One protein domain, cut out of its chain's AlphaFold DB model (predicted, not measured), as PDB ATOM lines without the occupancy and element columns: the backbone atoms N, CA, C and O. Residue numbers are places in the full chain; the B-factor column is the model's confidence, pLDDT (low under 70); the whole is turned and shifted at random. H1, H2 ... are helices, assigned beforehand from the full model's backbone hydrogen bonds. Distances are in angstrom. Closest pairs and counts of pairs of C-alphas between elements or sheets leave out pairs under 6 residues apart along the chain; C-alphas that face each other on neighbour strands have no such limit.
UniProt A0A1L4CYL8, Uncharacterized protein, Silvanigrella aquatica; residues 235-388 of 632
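AT A GLANCE: This is residues 235 to 388 of the 632 residues of an uncharacterized protein of Silvanigrella aquatica (UniProt A0A1L4CYL8). The longest helix, H3, makes a helical hairpin with H2 at one end of the domain, and H1 crosses the pair; H4, near the middle, packs on H1 and leads to a second group, H7, H8 and the short H5 and H6. The loop of residues 337 to 350 lies far out beyond H6, and residues 254 to 259, at the end of H1 and after it, stick out. The printed part has 154 residues with eight named helices, H1 to H8 in chain order, and no named strand: all helix, with mostly crossed packing. It is compact, with a radius of gyration of the C-alphas of 15.7 A and spans of 49 by 39 by 27 A.

IN THESE COORDINATES: Find C-alpha 283 at (143.046, 112.022, 116.460); from there H3, residues 283 to 303, runs 31.1 A. Before it come H1, residues 235 to 254, 28.5 A long from C-alpha 235 at (148.442, 119.525, 116.396), and H2, residues 262 to 279, 26.0 A long. After it look for H4 at residues 313 to 324, 17.1 A long, H5 at 326 to 330, H6 at 333 to 336 and H7 at 351 to 359, 12.5 A long. H8, residues 370 to 386, runs 23.9 A to C-alpha 386 at (142.631, 121.193, 102.268).

HOW THE PARTS SIT: Begin at H3: residues 283 to 289 touch residues 274 to 278 of H2, closest at the C-alphas of Val 286 and Ile 274, 5.8 A apart, in a hairpin at a shallow tilt of 21 degrees. H1 touches H2 at a steep tilt of 49 degrees, opposite ways, with the C-alphas of Ser 245 and Cys 271 closest at 4.7 A. With residues 238 to 241 alone H1 touches H3, closest at Leu 238 and Ile 287, C-alphas 7.3 A apart. Residues 240 to 248 of H1 touch H4, where the C-alphas of Ser 244 and Phe 317 are closest at 5.1 A. H4 touches H7 at a shallow tilt of 31 degrees, opposite ways, with the C-alphas of Leu 322 and Phe 352 closest at 6.5 A. H5 touches H7, closest at the C-alphas of Ala 329 and Phe 352, 4.9 A. H8 only just touches H3 and H7, each with 3 pairs of C-alphas within 8 A; the closest are Cys 375 to Met 301, 6.7 A, and Ser 370 to Tyr 358, 7.0 A. H6 is close to H7 but not clearly touching, with the C-alphas of Leu 333 and Ile 351 closest at 5.7 A. In H1, H2, H4, H5, H7 and H8 every O i to N i+4 pair is within hydrogen-bond range; in H3 16 of 17 are, and H6 is too short for such a pair.

THE WHOLE: The two C-alphas farthest apart are those of Ser 280 and Gln 342, 49.2 A. The printed part has no cut, and the link from H6 to H7, residues 337 to 350, is long. Look at the B-factor column: the mean pLDDT of the printed part is 75.4, and 44 residues are under 70, among them 337 to 349 and 360 to 369.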
ATOM      1  N   GLU A 235     148.691 119.257 114.989       77.75
ATOM      2  CA  GLU A 235     148.442 119.525 116.396       77.75
ATOM      3  C   GLU A 235     147.673 120.843 116.559       77.75
ATOM      4  O   GLU A 235     146.663 120.884 117.258       77.75
ATOM      5  N   ASP A 236     148.077 121.881 115.820       79.25
ATOM      6  CA  ASP A 236     147.392 123.176 115.787       79.25
ATOM      7  C   ASP A 236     145.964 123.034 115.232       79.25
ATOM      8  O   ASP A 236     145.004 123.538 115.820       79.25
ATOM      9  N   LEU A 237     145.785 122.302 114.122       84.19
ATOM     10  CA  LEU A 237     144.461 122.060 113.541       84.19
ATOM     11  C   LEU A 237     143.552 121.283 114.503       84.19
ATOM     12  O   LEU A 237     142.382 121.635 114.659       84.19
ATOM     13  N   LEU A 238     144.079 120.248 115.162       83.19
ATOM     14  CA  LEU A 238     143.356 119.476 116.173       83.19
ATOM     15  C   LEU A 238     142.934 120.353 117.356       83.19
ATOM     16  O   LEU A 238     141.779 120.282 117.774       83.19
ATOM     17  N   ALA A 239     143.828 121.213 117.849       81.69
ATOM     18  CA  ALA A 239     143.529 122.144 118.932       81.69
ATOM     19  C   ALA A 239     142.434 123.149 118.537       81.69
ATOM     20  O   ALA A 239     141.493 123.372 119.302       81.69
ATOM     21  N   ILE A 240     142.499 123.707 117.322       84.50
ATOM     22  CA  ILE A 240     141.463 124.602 116.781       84.50
ATOM     23  C   ILE A 240     140.112 123.883 116.724       84.50
ATOM     24  O   ILE A 240     139.110 124.428 117.193       84.50
ATOM     25  N   ILE A 241     140.069 122.665 116.173       89.44
ATOM     26  CA  ILE A 241     138.842 121.861 116.066       89.44
ATOM     27  C   ILE A 241     138.260 121.597 117.460       89.44
ATOM     28  O   ILE A 241     137.089 121.893 117.695       89.44
ATOM     29  N   TYR A 242     139.081 121.117 118.397       86.06
ATOM     30  CA  TYR A 242     138.665 120.797 119.763       86.06
ATOM     31  C   TYR A 242     138.091 122.004 120.507       86.06
ATOM     32  O   TYR A 242     136.973 121.944 121.024       86.06
ATOM     33  N   ASN A 243     138.826 123.118 120.520       80.38
ATOM     34  CA  ASN A 243     138.417 124.332 121.222       80.38
ATOM     35  C   ASN A 243     137.123 124.902 120.633       80.38
ATOM     36  O   ASN A 243     136.230 125.325 121.367       80.38
ATOM     37  N   SER A 244     136.975 124.849 119.306       87.31
ATOM     38  CA  SER A 244     135.745 125.255 118.617       87.31
ATOM     39  C   SER A 244     134.555 124.392 119.013       87.31
ATOM     40  O   SER A 244     133.485 124.927 119.306       87.31
ATOM     41  N   SER A 245     134.740 123.070 119.062       89.56
ATOM     42  CA  SER A 245     133.696 122.129 119.464       89.56
ATOM     43  C   SER A 245     133.270 122.339 120.915       89.56
ATOM     44  O   SER A 245     132.072 122.449 121.172       89.56
ATOM     45  N   LYS A 246     134.222 122.495 121.846       83.62
ATOM     46  CA  LYS A 246     133.923 122.799 123.256       83.62
ATOM     47  C   LYS A 246     133.124 124.089 123.410       83.62
ATOM     48  O   LYS A 246     132.059 124.079 124.020       83.62
ATOM     49  N   LYS A 247     133.573 125.181 122.787       79.44
ATOM     50  CA  LYS A 247     132.875 126.471 122.883       79.44
ATOM     51  C   LYS A 247     131.489 126.467 122.270       79.44
ATOM     52  O   LYS A 247     130.576 127.077 122.824       79.44
ATOM     53  N   TYR A 248     131.313 125.781 121.148       87.88
ATOM     54  CA  TYR A 248     129.989 125.631 120.569       87.88
ATOM     55  C   TYR A 248     129.062 124.838 121.502       87.88
ATOM     56  O   TYR A 248     127.927 125.248 121.738       87.88
ATOM     57  N   MET A 249     129.549 123.744 122.097       86.44
ATOM     58  CA  MET A 249     128.773 122.962 123.064       86.44
ATOM     59  C   MET A 249     128.385 123.786 124.299       86.44
ATOM     60  O   MET A 249     127.212 123.770 124.674       86.44
ATOM     61  N   GLU A 250     129.324 124.546 124.872       80.94
ATOM     62  CA  GLU A 250     129.069 125.489 125.974       80.94
ATOM     63  C   GLU A 250     127.986 126.512 125.589       80.94
ATOM     64  O   GLU A 250     127.029 126.733 126.331       80.94
ATOM     65  N   TYR A 251     128.085 127.100 124.390       81.44
ATOM     66  CA  TYR A 251     127.106 128.063 123.885       81.44
ATOM     67  C   TYR A 251     125.687 127.476 123.815       81.44
ATOM     68  O   TYR A 251     124.728 128.107 124.271       81.44
ATOM     69  N   ILE A 252     125.544 126.260 123.278       80.38
ATOM     70  CA  ILE A 252     124.242 125.590 123.163       80.38
ATOM     71  C   ILE A 252     123.670 125.227 124.536       80.38
ATOM     72  O   ILE A 252     122.473 125.424 124.764       80.38
ATOM     73  N   GLN A 253     124.506 124.753 125.463       78.44
ATOM     74  CA  GLN A 253     124.096 124.445 126.836       78.44
ATOM     75  C   GLN A 253     123.592 125.698 127.569       78.44
ATOM     76  O   GLN A 253     122.526 125.668 128.189       78.44
ATOM     77  N   ASN A 254     124.289 126.827 127.419       72.25
ATOM     78  CA  ASN A 254     123.932 128.090 128.069       72.25
ATOM     79  C   ASN A 254     122.630 128.705 127.534       72.25
ATOM     80  O   ASN A 254     121.907 129.379 128.265       72.25
ATOM     81  N   LYS A 255     122.282 128.443 126.271       71.69
ATOM     82  CA  LYS A 255     121.077 128.978 125.616       71.69
ATOM     83  C   LYS A 255     119.749 128.438 126.165       71.69
ATOM     84  O   LYS A 255     118.716 129.033 125.862       71.69
ATOM     85  N   LYS A 256     119.751 127.332 126.927       67.81
ATOM     86  CA  LYS A 256     118.550 126.686 127.507       67.81
ATOM     87  C   LYS A 256     117.383 126.548 126.508       67.81
ATOM     88  O   LYS A 256     116.255 126.963 126.779       67.81
ATOM     89  N   TYR A 257     117.647 125.987 125.328       69.25
ATOM     90  CA  TYR A 257     116.619 125.762 124.305       69.25
ATOM     91  C   TYR A 257     115.461 124.899 124.836       69.25
ATOM     92  O   TYR A 257     115.689 123.803 125.340       69.25
ATOM     93  N   ARG A 258     114.209 125.352 124.654       63.53
ATOM     94  CA  ARG A 258     113.018 124.511 124.906       63.53
ATOM     95  C   ARG A 258     112.868 123.408 123.855       63.53
ATOM     96  O   ARG A 258     112.510 122.287 124.190       63.53
ATOM     97  N   ILE A 259     113.152 123.733 122.593       70.81
ATOM     98  CA  ILE A 259     113.223 122.801 121.462       70.81
ATOM     99  C   ILE A 259     114.447 123.208 120.641       70.81
ATOM    100  O   ILE A 259     114.564 124.370 120.251       70.81
ATOM    101  N   ILE A 260     115.371 122.273 120.416       73.56
ATOM    102  CA  ILE A 260     116.601 122.526 119.655       73.56
ATOM    103  C   ILE A 260     116.307 122.324 118.158       73.56
ATOM    104  O   ILE A 260     115.892 121.224 117.781       73.56
ATOM    105  N   PRO A 261     116.528 123.339 117.298       78.81
ATOM    106  CA  PRO A 261     116.444 123.188 115.846       78.81
ATOM    107  C   PRO A 261     117.319 122.039 115.327       78.81
ATOM    108  O   PRO A 261     118.417 121.816 115.834       78.81
ATOM    109  N   ILE A 262     116.866 121.333 114.283       82.00
ATOM    110  CA  ILE A 262     117.563 120.147 113.746       82.00
ATOM    111  C   ILE A 262     119.017 120.461 113.372       82.00
ATOM    112  O   ILE A 262     119.910 119.711 113.748       82.00
ATOM    113  N   ILE A 263     119.266 121.596 112.710       79.25
ATOM    114  CA  ILE A 263     120.615 122.014 112.291       79.25
ATOM    115  C   ILE A 263     121.544 122.175 113.504       79.25
ATOM    116  O   ILE A 263     122.653 121.649 113.512       79.25
ATOM    117  N   ILE A 264     121.064 122.829 114.566       84.06
ATOM    118  CA  ILE A 264     121.815 123.002 115.817       84.06
ATOM    119  C   ILE A 264     122.076 121.648 116.486       84.06
ATOM    120  O   ILE A 264     123.166 121.398 117.000       84.06
ATOM    121  N   LYS A 265     121.093 120.740 116.462       85.81
ATOM    122  CA  LYS A 265     121.241 119.390 117.015       85.81
ATOM    123  C   LYS A 265     122.304 118.581 116.261       85.81
ATOM    124  O   LYS A 265     123.101 117.905 116.905       85.81
ATOM    125  N   GLU A 266     122.322 118.644 114.930       87.00
ATOM    126  CA  GLU A 266     123.328 117.970 114.094       87.00
ATOM    127  C   GLU A 266     124.744 118.469 114.409       87.00
ATOM    128  O   GLU A 266     125.636 117.663 114.674       87.00
ATOM    129  N   GLU A 267     124.941 119.790 114.445       90.69
ATOM    130  CA  GLU A 267     126.233 120.395 114.784       90.69
ATOM    131  C   GLU A 267     126.669 120.064 116.216       90.69
ATOM    132  O   GLU A 267     127.842 119.774 116.454       90.69
ATOM    133  N   TYR A 268     125.734 120.052 117.173       90.00
ATOM    134  CA  TYR A 268     126.019 119.709 118.565       90.00
ATOM    135  C   TYR A 268     126.475 118.255 118.715       90.00
ATOM    136  O   TYR A 268     127.472 117.987 119.385       90.00
ATOM    137  N   LEU A 269     125.777 117.312 118.070       88.75
ATOM    138  CA  LEU A 269     126.151 115.894 118.087       88.75
ATOM    139  C   LEU A 269     127.520 115.667 117.441       88.75
ATOM    140  O   LEU A 269     128.328 114.922 117.990       88.75
ATOM    141  N   PHE A 270     127.796 116.353 116.331       91.62
ATOM    142  CA  PHE A 270     129.116 116.340 115.709       91.62
ATOM    143  C   PHE A 270     130.203 116.859 116.665       91.62
ATOM    144  O   PHE A 270     131.231 116.208 116.834       91.62
ATOM    145  N   CYS A 271     129.979 117.994 117.337       92.94
ATOM    146  CA  CYS A 271     130.945 118.542 118.294       92.94
ATOM    147  C   CYS A 271     131.188 117.601 119.478       92.94
ATOM    148  O   CYS A 271     132.333 117.432 119.893       92.94
ATOM    149  N   LYS A 272     130.133 116.954 119.982       90.31
ATOM    150  CA  LYS A 272     130.247 115.965 121.055       90.31
ATOM    151  C   LYS A 272     131.117 114.779 120.631       90.31
ATOM    152  O   LYS A 272     132.048 114.425 121.342       90.31
ATOM    153  N   GLU A 273     130.872 114.230 119.441       89.81
ATOM    154  CA  GLU A 273     131.679 113.140 118.877       89.81
ATOM    155  C   GLU A 273     133.165 113.519 118.765       89.81
ATOM    156  O   GLU A 273     134.039 112.699 119.044       89.81
ATOM    157  N   ILE A 274     133.460 114.759 118.366       90.31
ATOM    158  CA  ILE A 274     134.831 115.274 118.271       90.31
ATOM    159  C   ILE A 274     135.503 115.321 119.648       90.31
ATOM    160  O   ILE A 274     136.615 114.811 119.785       90.31
ATOM    161  N   VAL A 275     134.842 115.903 120.654       87.75
ATOM    162  CA  VAL A 275     135.382 116.018 122.021       87.75
ATOM    163  C   VAL A 275     135.657 114.633 122.608       87.75
ATOM    164  O   VAL A 275     136.792 114.367 123.007       87.75
ATOM    165  N   ASP A 276     134.677 113.725 122.539       83.44
ATOM    166  CA  ASP A 276     134.787 112.359 123.065       83.44
ATOM    167  C   ASP A 276     135.959 111.592 122.410       83.44
ATOM    168  O   ASP A 276     136.723 110.882 123.073       83.44
ATOM    169  N   LYS A 277     136.142 111.746 121.089       81.06
ATOM    170  CA  LYS A 277     137.210 111.063 120.338       81.06
ATOM    171  C   LYS A 277     138.599 111.633 120.598       81.06
ATOM    172  O   LYS A 277     139.554 110.857 120.616       81.06
ATOM    173  N   ILE A 278     138.734 112.947 120.778       76.31
ATOM    174  CA  ILE A 278     140.022 113.563 121.130       76.31
ATOM    175  C   ILE A 278     140.444 113.117 122.532       76.31
ATOM    176  O   ILE A 278     141.582 112.689 122.714       76.31
ATOM    177  N   GLU A 279     139.524 113.125 123.497       78.50
ATOM    178  CA  GLU A 279     139.790 112.665 124.869       78.50
ATOM    179  C   GLU A 279     140.162 111.172 124.907       78.50
ATOM    180  O   GLU A 279     141.029 110.754 125.674       78.50
ATOM    181  N   SER A 280     139.610 110.391 123.977       70.81
ATOM    182  CA  SER A 280     139.947 108.979 123.757       70.81
ATOM    183  C   SER A 280     141.192 108.740 122.877       70.81
ATOM    184  O   SER A 280     141.469 107.598 122.515       70.81
ATOM    185  N   ARG A 281     141.956 109.785 122.514       74.44
ATOM    186  CA  ARG A 281     143.174 109.738 121.669       74.44
ATOM    187  C   ARG A 281     142.977 109.203 120.237       74.44
ATOM    188  O   ARG A 281     143.914 108.690 119.625       74.44
ATOM    189  N   PHE A 282     141.792 109.366 119.649       69.06
ATOM    190  CA  PHE A 282     141.489 108.976 118.261       69.06
ATOM    191  C   PHE A 282     141.635 110.136 117.258       69.06
ATOM    192  O   PHE A 282     140.739 110.413 116.456       69.06
ATOM    193  N   GLU A 283     142.786 110.808 117.257       73.25
ATOM    194  CA  GLU A 283     143.046 112.022 116.460       73.25
ATOM    195  C   GLU A 283     142.832 111.856 114.946       73.25
ATOM    196  O   GLU A 283     142.290 112.739 114.282       73.25
ATOM    197  N   THR A 284     143.226 110.719 114.368       64.44
ATOM    198  CA  THR A 284     143.033 110.452 112.931       64.44
ATOM    199  C   THR A 284     141.550 110.418 112.564       64.44
ATOM    200  O   THR A 284     141.141 110.960 111.538       64.44
ATOM    201  N   VAL A 285     140.723 109.824 113.429       68.38
ATOM    202  CA  VAL A 285     139.274 109.743 113.221       68.38
ATOM    203  C   VAL A 285     138.650 111.134 113.302       68.38
ATOM    204  O   VAL A 285     137.775 111.454 112.505       68.38
ATOM    205  N   VAL A 286     139.131 111.975 114.217       77.94
ATOM    206  CA  VAL A 286     138.691 113.367 114.379       77.94
ATOM    207  C   VAL A 286     138.941 114.168 113.107       77.94
ATOM    208  O   VAL A 286     138.016 114.798 112.597       77.94
ATOM    209  N   ILE A 287     140.159 114.108 112.560       78.62
ATOM    210  CA  ILE A 287     140.511 114.825 111.328       78.62
ATOM    211  C   ILE A 287     139.633 114.361 110.161       78.62
ATOM    212  O   ILE A 287     139.076 115.189 109.439       78.62
ATOM    213  N   ASN A 288     139.435 113.050 110.015       68.50
ATOM    214  CA  ASN A 288     138.589 112.493 108.960       68.50
ATOM    215  C   ASN A 288     137.125 112.932 109.112       68.50
ATOM    216  O   ASN A 288     136.524 113.420 108.152       68.50
ATOM    217  N   SER A 289     136.562 112.823 110.321       75.56
ATOM    218  CA  SER A 289     135.203 113.278 110.636       75.56
ATOM    219  C   SER A 289     135.035 114.779 110.379       75.56
ATOM    220  O   SER A 289     134.006 115.197 109.839       75.56
ATOM    221  N   PHE A 290     136.042 115.588 110.718       87.94
ATOM    222  CA  PHE A 290     136.048 117.024 110.464       87.94
ATOM    223  C   PHE A 290     136.024 117.332 108.964       87.94
ATOM    224  O   PHE A 290     135.122 118.030 108.506       87.94
ATOM    225  N   PHE A 291     136.943 116.769 108.171       79.38
ATOM    226  CA  PHE A 291     136.982 117.023 106.726       79.38
ATOM    227  C   PHE A 291     135.753 116.490 105.988       79.38
ATOM    228  O   PHE A 291     135.269 117.153 105.067       79.38
ATOM    229  N   ALA A 292     135.210 115.341 106.401       71.06
ATOM    230  CA  ALA A 292     133.974 114.803 105.844       71.06
ATOM    231  C   ALA A 292     132.794 115.763 106.074       71.06
ATOM    232  O   ALA A 292     132.044 116.063 105.140       71.06
ATOM    233  N   ASN A 293     132.651 116.297 107.292       81.19
ATOM    234  CA  ASN A 293     131.609 117.278 107.601       81.19
ATOM    235  C   ASN A 293     131.850 118.621 106.905       81.19
ATOM    236  O   ASN A 293     130.921 119.171 106.314       81.19
ATOM    237  N   PHE A 294     133.090 119.109 106.877       85.06
ATOM    238  CA  PHE A 294     133.417 120.367 106.210       85.06
ATOM    239  C   PHE A 294     133.145 120.270 104.699       85.06
ATOM    240  O   PHE A 294     132.532 121.164 104.123       85.06
ATOM    241  N   SER A 295     133.475 119.146 104.050       68.44
ATOM    242  CA  SER A 295     133.149 118.929 102.632       68.44
ATOM    243  C   SER A 295     131.636 118.918 102.370       68.44
ATOM    244  O   SER A 295     131.176 119.601 101.451       68.44
ATOM    245  N   LYS A 296     130.834 118.227 103.200       70.12
ATOM    246  CA  LYS A 296     129.356 118.265 103.107       70.12
ATOM    247  C   LYS A 296     128.829 119.697 103.178       70.12
ATOM    248  O   LYS A 296     127.922 120.076 102.438       70.12
ATOM    249  N   VAL A 297     129.422 120.502 104.046       80.06
ATOM    250  CA  VAL A 297     129.058 121.900 104.257       80.06
ATOM    251  C   VAL A 297     129.428 122.765 103.048       80.06
ATOM    252  O   VAL A 297     128.573 123.491 102.544       80.06
ATOM    253  N   ILE A 298     130.621 122.592 102.470       73.25
ATOM    254  CA  ILE A 298     131.006 123.223 101.195       73.25
ATOM    255  C   ILE A 298     130.054 122.824 100.052       73.25
ATOM    256  O   ILE A 298     129.727 123.646  99.197       73.25
ATOM    257  N   GLN A 299     129.581 121.575 100.012       64.56
ATOM    258  CA  GLN A 299     128.599 121.140  99.013       64.56
ATOM    259  C   GLN A 299     127.240 121.826  99.201       64.56
ATOM    260  O   GLN A 299     126.632 122.226  98.207       64.56
ATOM    261  N   LYS A 300     126.779 122.005 100.449       69.25
ATOM    262  CA  LYS A 300     125.562 122.775 100.757       69.25
ATOM    263  C   LYS A 300     125.697 124.229 100.279       69.25
ATOM    264  O   LYS A 300     124.798 124.699  99.584       69.25
ATOM    265  N   MET A 301     126.846 124.877 100.523       74.00
ATOM    266  CA  MET A 301     127.119 126.267 100.099       74.00
ATOM    267  C   MET A 301     127.011 126.498  98.586       74.00
ATOM    268  O   MET A 301     126.735 127.609  98.146       74.00
ATOM    269  N   ARG A 302     127.244 125.466  97.763       62.62
ATOM    270  CA  ARG A 302     127.088 125.591  96.304       62.62
ATOM    271  C   ARG A 302     125.645 125.678  95.850       62.62
ATOM    272  O   ARG A 302     125.391 126.186  94.767       62.62
ATOM    273  N   LYS A 303     124.729 125.101  96.627       67.69
ATOM    274  CA  LYS A 303     123.307 125.040  96.284       67.69
ATOM    275  C   LYS A 303     122.563 126.262  96.805       67.69
ATOM    276  O   LYS A 303     121.641 126.737  96.158       67.69
ATOM    277  N   THR A 304     122.958 126.754  97.972       70.12
ATOM    278  CA  THR A 304     122.385 127.934  98.616       70.12
ATOM    279  C   THR A 304     123.451 128.588  99.481       70.12
ATOM    280  O   THR A 304     124.309 127.896 100.021       70.12
ATOM    281  N   SER A 305     123.410 129.909  99.623       65.19
ATOM    282  CA  SER A 305     124.245 130.630 100.584       65.19
ATOM    283  C   SER A 305     123.612 130.729 101.971       65.19
ATOM    284  O   SER A 305     124.283 131.127 102.923       65.19
ATOM    285  N   ASP A 306     122.352 130.315 102.116       66.62
ATOM    286  CA  ASP A 306     121.628 130.296 103.384       66.62
ATOM    287  C   ASP A 306     121.942 129.030 104.200       66.62
ATOM    288  O   ASP A 306     121.068 128.233 104.531       66.62
ATOM    289  N   VAL A 307     123.235 128.785 104.431       65.00
ATOM    290  CA  VAL A 307     123.732 127.551 105.072       65.00
ATOM    291  C   VAL A 307     124.098 127.769 106.535       65.00
ATOM    292  O   VAL A 307     124.025 126.824 107.315       65.00
ATOM    293  N   PHE A 308     124.476 128.992 106.915       70.25
ATOM    294  CA  PHE A 308     124.969 129.290 108.259       70.25
ATOM    295  C   PHE A 308     124.090 130.289 108.983       70.25
ATOM    296  O   PHE A 308     123.764 131.365 108.473       70.25
ATOM    297  N   GLU A 309     123.778 129.931 110.221       75.06
ATOM    298  CA  GLU A 309     123.394 130.887 111.244       75.06
ATOM    299  C   GLU A 309     124.646 131.576 111.801       75.06
ATOM    300  O   GLU A 309     125.737 130.992 111.834       75.06
ATOM    301  N   GLU A 310     124.484 132.804 112.306       75.75
ATOM    302  CA  GLU A 310     125.588 133.607 112.849       75.75
ATOM    303  C   GLU A 310     126.281 132.930 114.037       75.75
ATOM    304  O   GLU A 310     127.422 133.250 114.357       75.75
ATOM    305  N   LYS A 311     125.588 131.991 114.689       81.69
ATOM    306  CA  LYS A 311     126.046 131.232 115.856       81.69
ATOM    307  C   LYS A 311     126.151 129.727 115.574       81.69
ATOM    308  O   LYS A 311     125.884 128.929 116.464       81.69
ATOM    309  N   SER A 312     126.519 129.340 114.352       88.69
ATOM    310  CA  SER A 312     126.815 127.943 113.985       88.69
ATOM    311  C   SER A 312     128.243 127.534 114.356       88.69
ATOM    312  O   SER A 312     129.129 128.389 114.451       88.69
ATOM    313  N   PHE A 313     128.493 126.227 114.505       92.19
ATOM    314  CA  PHE A 313     129.829 125.676 114.791       92.19
ATOM    315  C   PHE A 313     130.896 126.211 113.823       92.19
ATOM    316  O   PHE A 313     132.003 126.548 114.237       92.19
ATOM    317  N   TRP A 314     130.556 126.353 112.541       92.75
ATOM    318  CA  TRP A 314     131.487 126.806 111.504       92.75
ATOM    319  C   TRP A 314     131.982 128.237 111.718       92.75
ATOM    320  O   TRP A 314     133.111 128.544 111.342       92.75
ATOM    321  N   ILE A 315     131.191 129.096 112.368       89.19
ATOM    322  CA  ILE A 315     131.623 130.452 112.728       89.19
ATOM    323  C   ILE A 315     132.559 130.420 113.937       89.19
ATOM    324  O   ILE A 315     133.575 131.112 113.922       89.19
ATOM    325  N   PHE A 316     132.288 129.572 114.936       86.94
ATOM    326  CA  PHE A 316     133.226 129.342 116.045       86.94
ATOM    327  C   PHE A 316     134.565 128.797 115.534       86.94
ATOM    328  O   PHE A 316     135.622 129.302 115.913       86.94
ATOM    329  N   PHE A 317     134.519 127.818 114.627       92.69
ATOM    330  CA  PHE A 317     135.699 127.289 113.954       92.69
ATOM    331  C   PHE A 317     136.460 128.377 113.198       92.69
ATOM    332  O   PHE A 317     137.671 128.496 113.354       92.69
ATOM    333  N   LEU A 318     135.759 129.201 112.416       89.12
ATOM    334  CA  LEU A 318     136.377 130.268 111.639       89.12
ATOM    335  C   LEU A 318     137.055 131.319 112.528       89.12
ATOM    336  O   LEU A 318     138.176 131.729 112.237       89.12
ATOM    337  N   MET A 319     136.409 131.719 113.626       82.12
ATOM    338  CA  MET A 319     136.995 132.640 114.602       82.12
ATOM    339  C   MET A 319     138.298 132.081 115.174       82.12
ATOM    340  O   MET A 319     139.316 132.768 115.124       82.12
ATOM    341  N   HIS A 320     138.294 130.832 115.651       80.44
ATOM    342  CA  HIS A 320     139.506 130.189 116.157       80.44
ATOM    343  C   HIS A 320     140.577 130.042 115.083       80.44
ATOM    344  O   HIS A 320     141.726 130.399 115.313       80.44
ATOM    345  N   TYR A 321     140.215 129.580 113.891       85.12
ATOM    346  CA  TYR A 321     141.157 129.423 112.790       85.12
ATOM    347  C   TYR A 321     141.895 130.730 112.474       85.12
ATOM    348  O   TYR A 321     143.120 130.752 112.379       85.12
ATOM    349  N   LEU A 322     141.158 131.837 112.370       79.56
ATOM    350  CA  LEU A 322     141.730 133.149 112.068       79.56
ATOM    351  C   LEU A 322     142.558 133.725 113.228       79.56
ATOM    352  O   LEU A 322     143.402 134.576 112.988       79.56
ATOM    353  N   THR A 323     142.371 133.261 114.470       71.62
ATOM    354  CA  THR A 323     143.280 133.632 115.577       71.62
ATOM    355  C   THR A 323     144.659 132.987 115.482       71.62
ATOM    356  O   THR A 323     145.618 133.537 116.011       71.62
ATOM    357  N   TYR A 324     144.753 131.835 114.814       69.62
ATOM    358  CA  TYR A 324     146.015 131.136 114.570       69.62
ATOM    359  C   TYR A 324     146.642 131.531 113.224       69.62
ATOM    360  O   TYR A 324     147.861 131.494 113.072       69.62
ATOM    361  N   ASN A 325     145.825 131.918 112.237       69.88
ATOM    362  CA  ASN A 325     146.267 132.283 110.891       69.88
ATOM    363  C   ASN A 325     146.194 133.805 110.662       69.88
ATOM    364  O   ASN A 325     145.291 134.315 109.992       69.88
ATOM    365  N   ASP A 326     147.175 134.519 111.222       65.31
ATOM    366  CA  ASP A 326     147.251 135.986 111.184       65.31
ATOM    367  C   ASP A 326     147.306 136.564 109.762       65.31
ATOM    368  O   ASP A 326     146.793 137.659 109.529       65.31
ATOM    369  N   SER A 327     147.896 135.845 108.799       72.31
ATOM    370  CA  SER A 327     148.010 136.340 107.424       72.31
ATOM    371  C   SER A 327     146.644 136.415 106.750       72.31
ATOM    372  O   SER A 327     146.295 137.468 106.224       72.31
ATOM    373  N   LEU A 328     145.827 135.357 106.833       79.62
ATOM    374  CA  LEU A 328     144.458 135.388 106.311       79.62
ATOM    375  C   LEU A 328     143.578 136.365 107.100       79.62
ATOM    376  O   LEU A 328     142.775 137.075 106.503       79.62
ATOM    377  N   ALA A 329     143.727 136.432 108.424       76.06
ATOM    378  CA  ALA A 329     142.936 137.325 109.271       76.06
ATOM    379  C   ALA A 329     143.076 138.807 108.886       76.06
ATOM    380  O   ALA A 329     142.093 139.549 108.962       76.06
ATOM    381  N   GLN A 330     144.278 139.212 108.464       75.69
ATOM    382  CA  GLN A 330     144.632 140.589 108.115       75.69
ATOM    383  C   GLN A 330     144.361 140.956 106.651       75.69
ATOM    384  O   GLN A 330     144.383 142.146 106.332       75.69
ATOM    385  N   LEU A 331     144.074 140.002 105.759       80.25
ATOM    386  CA  LEU A 331     143.692 140.347 104.386       80.25
ATOM    387  C   LEU A 331     142.411 141.185 104.390       80.25
ATOM    388  O   LEU A 331     141.471 140.913 105.147       80.25
ATOM    389  N   LYS A 332     142.355 142.207 103.532       81.38
ATOM    390  CA  LYS A 332     141.102 142.921 103.278       81.38
ATOM    391  C   LYS A 332     140.155 142.021 102.498       81.38
ATOM    392  O   LYS A 332     140.578 141.201 101.686       81.38
ATOM    393  N   LEU A 333     138.852 142.218 102.682       77.00
ATOM    394  CA  LEU A 333     137.841 141.459 101.935       77.00
ATOM    395  C   LEU A 333     138.006 141.580 100.408       77.00
ATOM    396  O   LEU A 333     137.790 140.596  99.704       77.00
ATOM    397  N   SER A 334     138.450 142.735  99.903       70.75
ATOM    398  CA  SER A 334     138.781 142.946  98.483       70.75
ATOM    399  C   SER A 334     139.851 142.001  97.954       70.75
ATOM    400  O   SER A 334     139.781 141.562  96.812       70.75
ATOM    401  N   GLU A 335     140.833 141.663  98.787       73.50
ATOM    402  CA  GLU A 335     141.953 140.801  98.405       73.50
ATOM    403  C   GLU A 335     141.516 139.333  98.287       73.50
ATOM    404  O   GLU A 335     142.176 138.538  97.622       73.50
ATOM    405  N   LEU A 336     140.377 138.973  98.890       71.12
ATOM    406  CA  LEU A 336     139.782 137.643  98.778       71.12
ATOM    407  C   LEU A 336     138.954 137.483  97.493       71.12
ATOM    408  O   LEU A 336     138.865 136.379  96.952       71.12
ATOM    409  N   ASN A 337     138.333 138.560  97.000       64.31
ATOM    410  CA  ASN A 337     137.572 138.552  95.753       64.31
ATOM    411  C   ASN A 337     137.420 139.973  95.182       64.31
ATOM    412  O   ASN A 337     136.813 140.830  95.823       64.31
ATOM    413  N   SER A 338     137.870 140.192  93.943       55.25
ATOM    414  CA  SER A 338     137.803 141.493  93.262       55.25
ATOM    415  C   SER A 338     136.377 142.024  93.078       55.25
ATOM    416  O   SER A 338     136.167 143.230  93.025       55.25
ATOM    417  N   PHE A 339     135.353 141.163  93.069       57.84
ATOM    418  CA  PHE A 339     133.956 141.617  93.059       57.84
ATOM    419  C   PHE A 339     133.552 142.367  94.341       57.84
ATOM    420  O   PHE A 339     132.587 143.129  94.322       57.84
ATOM    421  N   LEU A 340     134.291 142.191  95.443       58.94
ATOM    422  CA  LEU A 340     134.084 142.926  96.694       58.94
ATOM    423  C   LEU A 340     134.723 144.327  96.658       58.94
ATOM    424  O   LEU A 340     134.343 145.168  97.470       58.94
ATOM    425  N   GLU A 341     135.612 144.615  95.692       53.41
ATOM    426  CA  GLU A 341     136.268 145.928  95.537       53.41
ATOM    427  C   GLU A 341     135.297 147.058  95.199       53.41
ATOM    428  O   GLU A 341     135.571 148.224  95.491       53.41
ATOM    429  N   GLN A 342     134.159 146.722  94.588       56.28
ATOM    430  CA  GLN A 342     133.169 147.697  94.137       56.28
ATOM    431  C   GLN A 342     132.433 148.377  95.304       56.28
ATOM    432  O   GLN A 342     131.815 149.425  95.106       56.28
ATOM    433  N   ASP A 343     132.532 147.841  96.527       58.12
ATOM    434  CA  ASP A 343     131.932 148.433  97.720       58.12
ATOM    435  C   ASP A 343     132.986 149.097  98.627       58.12
ATOM    436  O   ASP A 343     133.718 148.457  99.390       58.12
ATOM    437  N   LYS A 344     133.005 150.437  98.601       59.50
ATOM    438  CA  LYS A 344     133.884 151.275  99.435       59.50
ATOM    439  C   LYS A 344     133.711 151.039 100.944       59.50
ATOM    440  O   LYS A 344     134.650 151.314 101.693       59.50
ATOM    441  N   ASN A 345     132.552 150.550 101.395       58.72
ATOM    442  CA  ASN A 345     132.302 150.252 102.804       58.72
ATOM    443  C   ASN A 345     132.888 148.897 103.224       58.72
ATOM    444  O   ASN A 345     133.281 148.761 104.380       58.72
ATOM    445  N   LEU A 346     133.002 147.917 102.314       57.78
ATOM    446  CA  LEU A 346     133.619 146.615 102.610       57.78
ATOM    447  C   LEU A 346     135.142 146.611 102.481       57.78
ATOM    448  O   LEU A 346     135.796 145.921 103.259       57.78
ATOM    449  N   ASN A 347     135.715 147.419 101.583       59.44
ATOM    450  CA  ASN A 347     137.172 147.514 101.370       59.44
ATOM    451  C   ASN A 347     137.976 147.969 102.598       59.44
ATOM    452  O   ASN A 347     139.208 147.974 102.573       59.44
ATOM    453  N   ARG A 348     137.294 148.383 103.670       63.78
ATOM    454  CA  ARG A 348     137.907 148.767 104.944       63.78
ATOM    455  C   ARG A 348     138.010 147.614 105.941       63.78
ATOM    456  O   ARG A 348     138.762 147.742 106.900       63.78
ATOM    457  N   TYR A 349     137.260 146.528 105.748       69.25
ATOM    458  CA  TYR A 349     137.236 145.423 106.699       69.25
ATOM    459  C   TYR A 349     138.313 144.394 106.381       69.25
ATOM    460  O   TYR A 349     138.401 143.871 105.266       69.25
ATOM    461  N   HIS A 350     139.082 144.064 107.412       77.12
ATOM    462  CA  HIS A 350     139.859 142.836 107.451       77.12
ATOM    463  C   HIS A 350     138.915 141.636 107.598       77.12
ATOM    464  O   HIS A 350     137.828 141.755 108.177       77.12
ATOM    465  N   ILE A 351     139.324 140.473 107.087       82.19
ATOM    466  CA  ILE A 351     138.530 139.235 107.143       82.19
ATOM    467  C   ILE A 351     138.076 138.930 108.576       82.19
ATOM    468  O   ILE A 351     136.903 138.624 108.791       82.19
ATOM    469  N   PHE A 352     138.968 139.061 109.562       80.31
ATOM    470  CA  PHE A 352     138.620 138.791 110.958       80.31
ATOM    471  C   PHE A 352     137.526 139.726 111.494       80.31
ATOM    472  O   PHE A 352     136.527 139.256 112.041       80.31
ATOM    473  N   ASP A 353     137.671 141.037 111.279       71.12
ATOM    474  CA  ASP A 353     136.708 142.049 111.736       71.12
ATOM    475  C   ASP A 353     135.305 141.786 111.160       71.12
ATOM    476  O   ASP A 353     134.287 141.960 111.841       71.12
ATOM    477  N   PHE A 354     135.241 141.306 109.916       81.44
ATOM    478  CA  PHE A 354     133.987 140.934 109.269       81.44
ATOM    479  C   PHE A 354     133.337 139.702 109.906       81.44
ATOM    480  O   PHE A 354     132.140 139.723 110.198       81.44
ATOM    481  N   VAL A 355     134.111 138.641 110.167       81.75
ATOM    482  CA  VAL A 355     133.608 137.411 110.807       81.75
ATOM    483  C   VAL A 355     133.063 137.705 112.204       81.75
ATOM    484  O   VAL A 355     131.970 137.252 112.543       81.75
ATOM    485  N   ILE A 356     133.768 138.521 112.988       75.06
ATOM    486  CA  ILE A 356     133.299 138.965 114.307       75.06
ATOM    487  C   ILE A 356     132.013 139.780 114.184       75.06
ATOM    488  O   ILE A 356     131.052 139.551 114.921       75.06
ATOM    489  N   SER A 357     131.948 140.715 113.239       72.31
ATOM    490  CA  SER A 357     130.748 141.531 113.035       72.31
ATOM    491  C   SER A 357     129.537 140.686 112.629       72.31
ATOM    492  O   SER A 357     128.429 140.926 113.119       72.31
ATOM    493  N   TYR A 358     129.755 139.662 111.798       79.69
ATOM    494  CA  TYR A 358     128.744 138.675 111.425       79.69
ATOM    495  C   TYR A 358     128.272 137.865 112.638       79.69
ATOM    496  O   TYR A 358     127.076 137.843 112.925       79.69
ATOM    497  N   PHE A 359     129.201 137.294 113.413       79.94
ATOM    498  CA  PHE A 359     128.898 136.546 114.638       79.94
ATOM    499  C   PHE A 359     128.051 137.365 115.622       79.94
ATOM    500  O   PHE A 359     127.191 136.821 116.314       79.94
ATOM    501  N   ASN A 360     128.272 138.678 115.694       67.19
ATOM    502  CA  ASN A 360     127.591 139.583 116.622       67.19
ATOM    503  C   ASN A 360     126.317 140.230 116.073       67.19
ATOM    504  O   ASN A 360     125.739 141.066 116.759       67.19
ATOM    505  N   LYS A 361     125.877 139.871 114.859       68.62
ATOM    506  CA  LYS A 361     124.718 140.492 114.191       68.62
ATOM    507  C   LYS A 361     124.826 142.018 114.057       68.62
ATOM    508  O   LYS A 361     123.817 142.706 113.987       68.62
ATOM    509  N   LYS A 362     126.046 142.560 113.990       60.94
ATOM    510  CA  LYS A 362     126.278 144.007 113.844       60.94
ATOM    511  C   LYS A 362     126.201 144.489 112.392       60.94
ATOM    512  O   LYS A 362     126.259 145.686 112.139       60.94
ATOM    513  N   PHE A 363     126.083 143.568 111.432       58.50
ATOM    514  CA  PHE A 363     126.080 143.878 110.004       58.50
ATOM    515  C   PHE A 363     124.673 143.746 109.408       58.50
ATOM    516  O   PHE A 363     124.169 142.642 109.202       58.50
ATOM    517  N   HIS A 364     124.062 144.883 109.079       50.47
ATOM    518  CA  HIS A 364     122.786 144.970 108.369       50.47
ATOM    519  C   HIS A 364     122.970 145.790 107.089       50.47
ATOM    520  O   HIS A 364     122.528 146.931 107.000       50.47
ATOM    521  N   SER A 365     123.667 145.231 106.093       49.84
ATOM    522  CA  SER A 365     123.675 145.825 104.751       49.84
ATOM    523  C   SER A 365     122.642 145.111 103.878       49.84
ATOM    524  O   SER A 365     122.837 143.938 103.564       49.84
ATOM    525  N   PRO A 366     121.560 145.780 103.440       46.47
ATOM    526  CA  PRO A 366     120.574 145.187 102.536       46.47
ATOM    527  C   PRO A 366     121.123 144.934 101.120       46.47
ATOM    528  O   PRO A 366     120.475 144.253 100.331       46.47
ATOM    529  N   ARG A 367     122.306 145.467 100.778       44.53
ATOM    530  CA  ARG A 367     122.921 145.330  99.444       44.53
ATOM    531  C   ARG A 367     123.861 144.132  99.309       44.53
ATOM    532  O   ARG A 367     124.166 143.748  98.187       44.53
ATOM    533  N   ILE A 368     124.325 143.549 100.418       54.97
ATOM    534  CA  ILE A 368     125.300 142.449 100.401       54.97
ATOM    535  C   ILE A 368     124.851 141.360 101.370       54.97
ATOM    536  O   ILE A 368     124.758 141.621 102.573       54.97
ATOM    537  N   PRO A 369     124.625 140.121 100.900       68.06
ATOM    538  CA  PRO A 369     124.275 139.029 101.789       68.06
ATOM    539  C   PRO A 369     125.518 138.659 102.597       68.06
ATOM    540  O   PRO A 369     126.430 138.014 102.086       68.06
ATOM    541  N   SER A 370     125.572 139.064 103.864       76.12
ATOM    542  CA  SER A 370     126.674 138.754 104.787       76.12
ATOM    543  C   SER A 370     127.008 137.255 104.826       76.12
ATOM    544  O   SER A 370     128.175 136.870 104.898       76.12
ATOM    545  N   LYS A 371     125.986 136.411 104.646       81.00
ATOM    546  CA  LYS A 371     126.099 134.959 104.461       81.00
ATOM    547  C   LYS A 371     126.953 134.562 103.247       81.00
ATOM    548  O   LYS A 371     127.778 133.664 103.367       81.00
ATOM    549  N   ASN A 372     126.842 135.253 102.109       78.31
ATOM    550  CA  ASN A 372     127.658 134.976 100.918       78.31
ATOM    551  C   ASN A 372     129.144 135.230 101.191       78.31
ATOM    552  O   ASN A 372     129.986 134.411 100.831       78.31
ATOM    553  N   THR A 373     129.467 136.348 101.843       81.62
ATOM    554  CA  THR A 373     130.853 136.697 102.176       81.62
ATOM    555  C   THR A 373     131.451 135.697 103.165       81.62
ATOM    556  O   THR A 373     132.579 135.250 102.976       81.62
ATOM    557  N   ILE A 374     130.681 135.259 104.167       86.56
ATOM    558  CA  ILE A 374     131.093 134.180 105.077       86.56
ATOM    559  C   ILE A 374     131.357 132.873 104.326       86.56
ATOM    560  O   ILE A 374     132.378 132.231 104.571       86.56
ATOM    561  N   CYS A 375     130.495 132.494 103.378       83.06
ATOM    562  CA  CYS A 375     130.723 131.317 102.539       83.06
ATOM    563  C   CYS A 375     132.037 131.423 101.750       83.06
ATOM    564  O   CYS A 375     132.783 130.450 101.681       83.06
ATOM    565  N   LEU A 376     132.359 132.597 101.193       80.44
ATOM    566  CA  LEU A 376     133.624 132.820 100.483       80.44
ATOM    567  C   LEU A 376     134.839 132.651 101.405       80.44
ATOM    568  O   LEU A 376     135.785 131.955 101.039       80.44
ATOM    569  N   ILE A 377     134.791 133.223 102.612       86.75
ATOM    570  CA  ILE A 377     135.863 133.085 103.607       86.75
ATOM    571  C   ILE A 377     136.033 131.610 104.006       86.75
ATOM    572  O   ILE A 377     137.150 131.097 104.005       86.75
ATOM    573  N   LEU A 378     134.937 130.898 104.292       85.19
ATOM    574  CA  LEU A 378     134.984 129.474 104.641       85.19
ATOM    575  C   LEU A 378     135.512 128.604 103.497       85.19
ATOM    576  O   LEU A 378     136.240 127.650 103.757       85.19
ATOM    577  N   ILE A 379     135.181 128.918 102.240       77.88
ATOM    578  CA  ILE A 379     135.746 128.235 101.069       77.88
ATOM    579  C   ILE A 379     137.260 128.451 101.001       77.88
ATOM    580  O   ILE A 379     137.989 127.507 100.697       77.88
ATOM    581  N   GLU A 380     137.741 129.659 101.283       81.25
ATOM    582  CA  GLU A 380     139.171 129.961 101.248       81.25
ATOM    583  C   GLU A 380     139.932 129.259 102.379       81.25
ATOM    584  O   GLU A 380     140.915 128.565 102.120       81.25
ATOM    585  N   VAL A 381     139.410 129.309 103.609       85.75
ATOM    586  CA  VAL A 381     139.923 128.514 104.736       85.75
ATOM    587  C   VAL A 381     139.942 127.034 104.382       85.75
ATOM    588  O   VAL A 381     140.958 126.360 104.548       85.75
ATOM    589  N   TYR A 382     138.842 126.527 103.826       79.50
ATOM    590  CA  TYR A 382     138.760 125.143 103.404       79.50
ATOM    591  C   TYR A 382     139.852 124.798 102.393       79.50
ATOM    592  O   TYR A 382     140.504 123.784 102.591       79.50
ATOM    593  N   LYS A 383     140.111 125.617 101.360       70.31
ATOM    594  CA  LYS A 383     141.204 125.385 100.390       70.31
ATOM    595  C   LYS A 383     142.579 125.349 101.057       70.31
ATOM    596  O   LYS A 383     143.389 124.492 100.706       70.31
ATOM    597  N   GLN A 384     142.840 126.253 102.000       75.94
ATOM    598  CA  GLN A 384     144.124 126.316 102.697       75.94
ATOM    599  C   GLN A 384     144.363 125.051 103.520       75.94
ATOM    600  O   GLN A 384     145.351 124.350 103.300       75.94
ATOM    601  N   ILE A 385     143.423 124.677 104.390       76.69
ATOM    602  CA  ILE A 385     143.550 123.461 105.208       76.69
ATOM    603  C   ILE A 385     143.505 122.215 104.318       76.69
ATOM    604  O   ILE A 385     144.208 121.233 104.558       76.69
ATOM    605  N   ALA A 386     142.726 122.266 103.237       64.50
ATOM    606  CA  ALA A 386     142.631 121.193 102.268       64.50
ATOM    607  C   ALA A 386     143.947 120.894 101.538       64.50
ATOM    608  O   ALA A 386     144.147 119.794 101.032       64.50
ATOM    609  N   SER A 387     144.824 121.885 101.427       60.19
ATOM    610  CA  SER A 387     146.132 121.702 100.807       60.19
ATOM    611  C   SER A 387     147.131 120.994 101.730       60.19
ATOM    612  O   SER A 387     148.168 120.524 101.257       60.19
ATOM    613  N   SER A 388     146.810 120.870 103.025       65.38
ATOM    614  CA  SER A 388     147.654 120.198 104.011       65.38
ATOM    615  C   SER A 388     147.680 118.678 103.811       65.38
ATOM    616  O   SER A 388     146.678 118.046 103.473       65.38
TER     617      SER A 388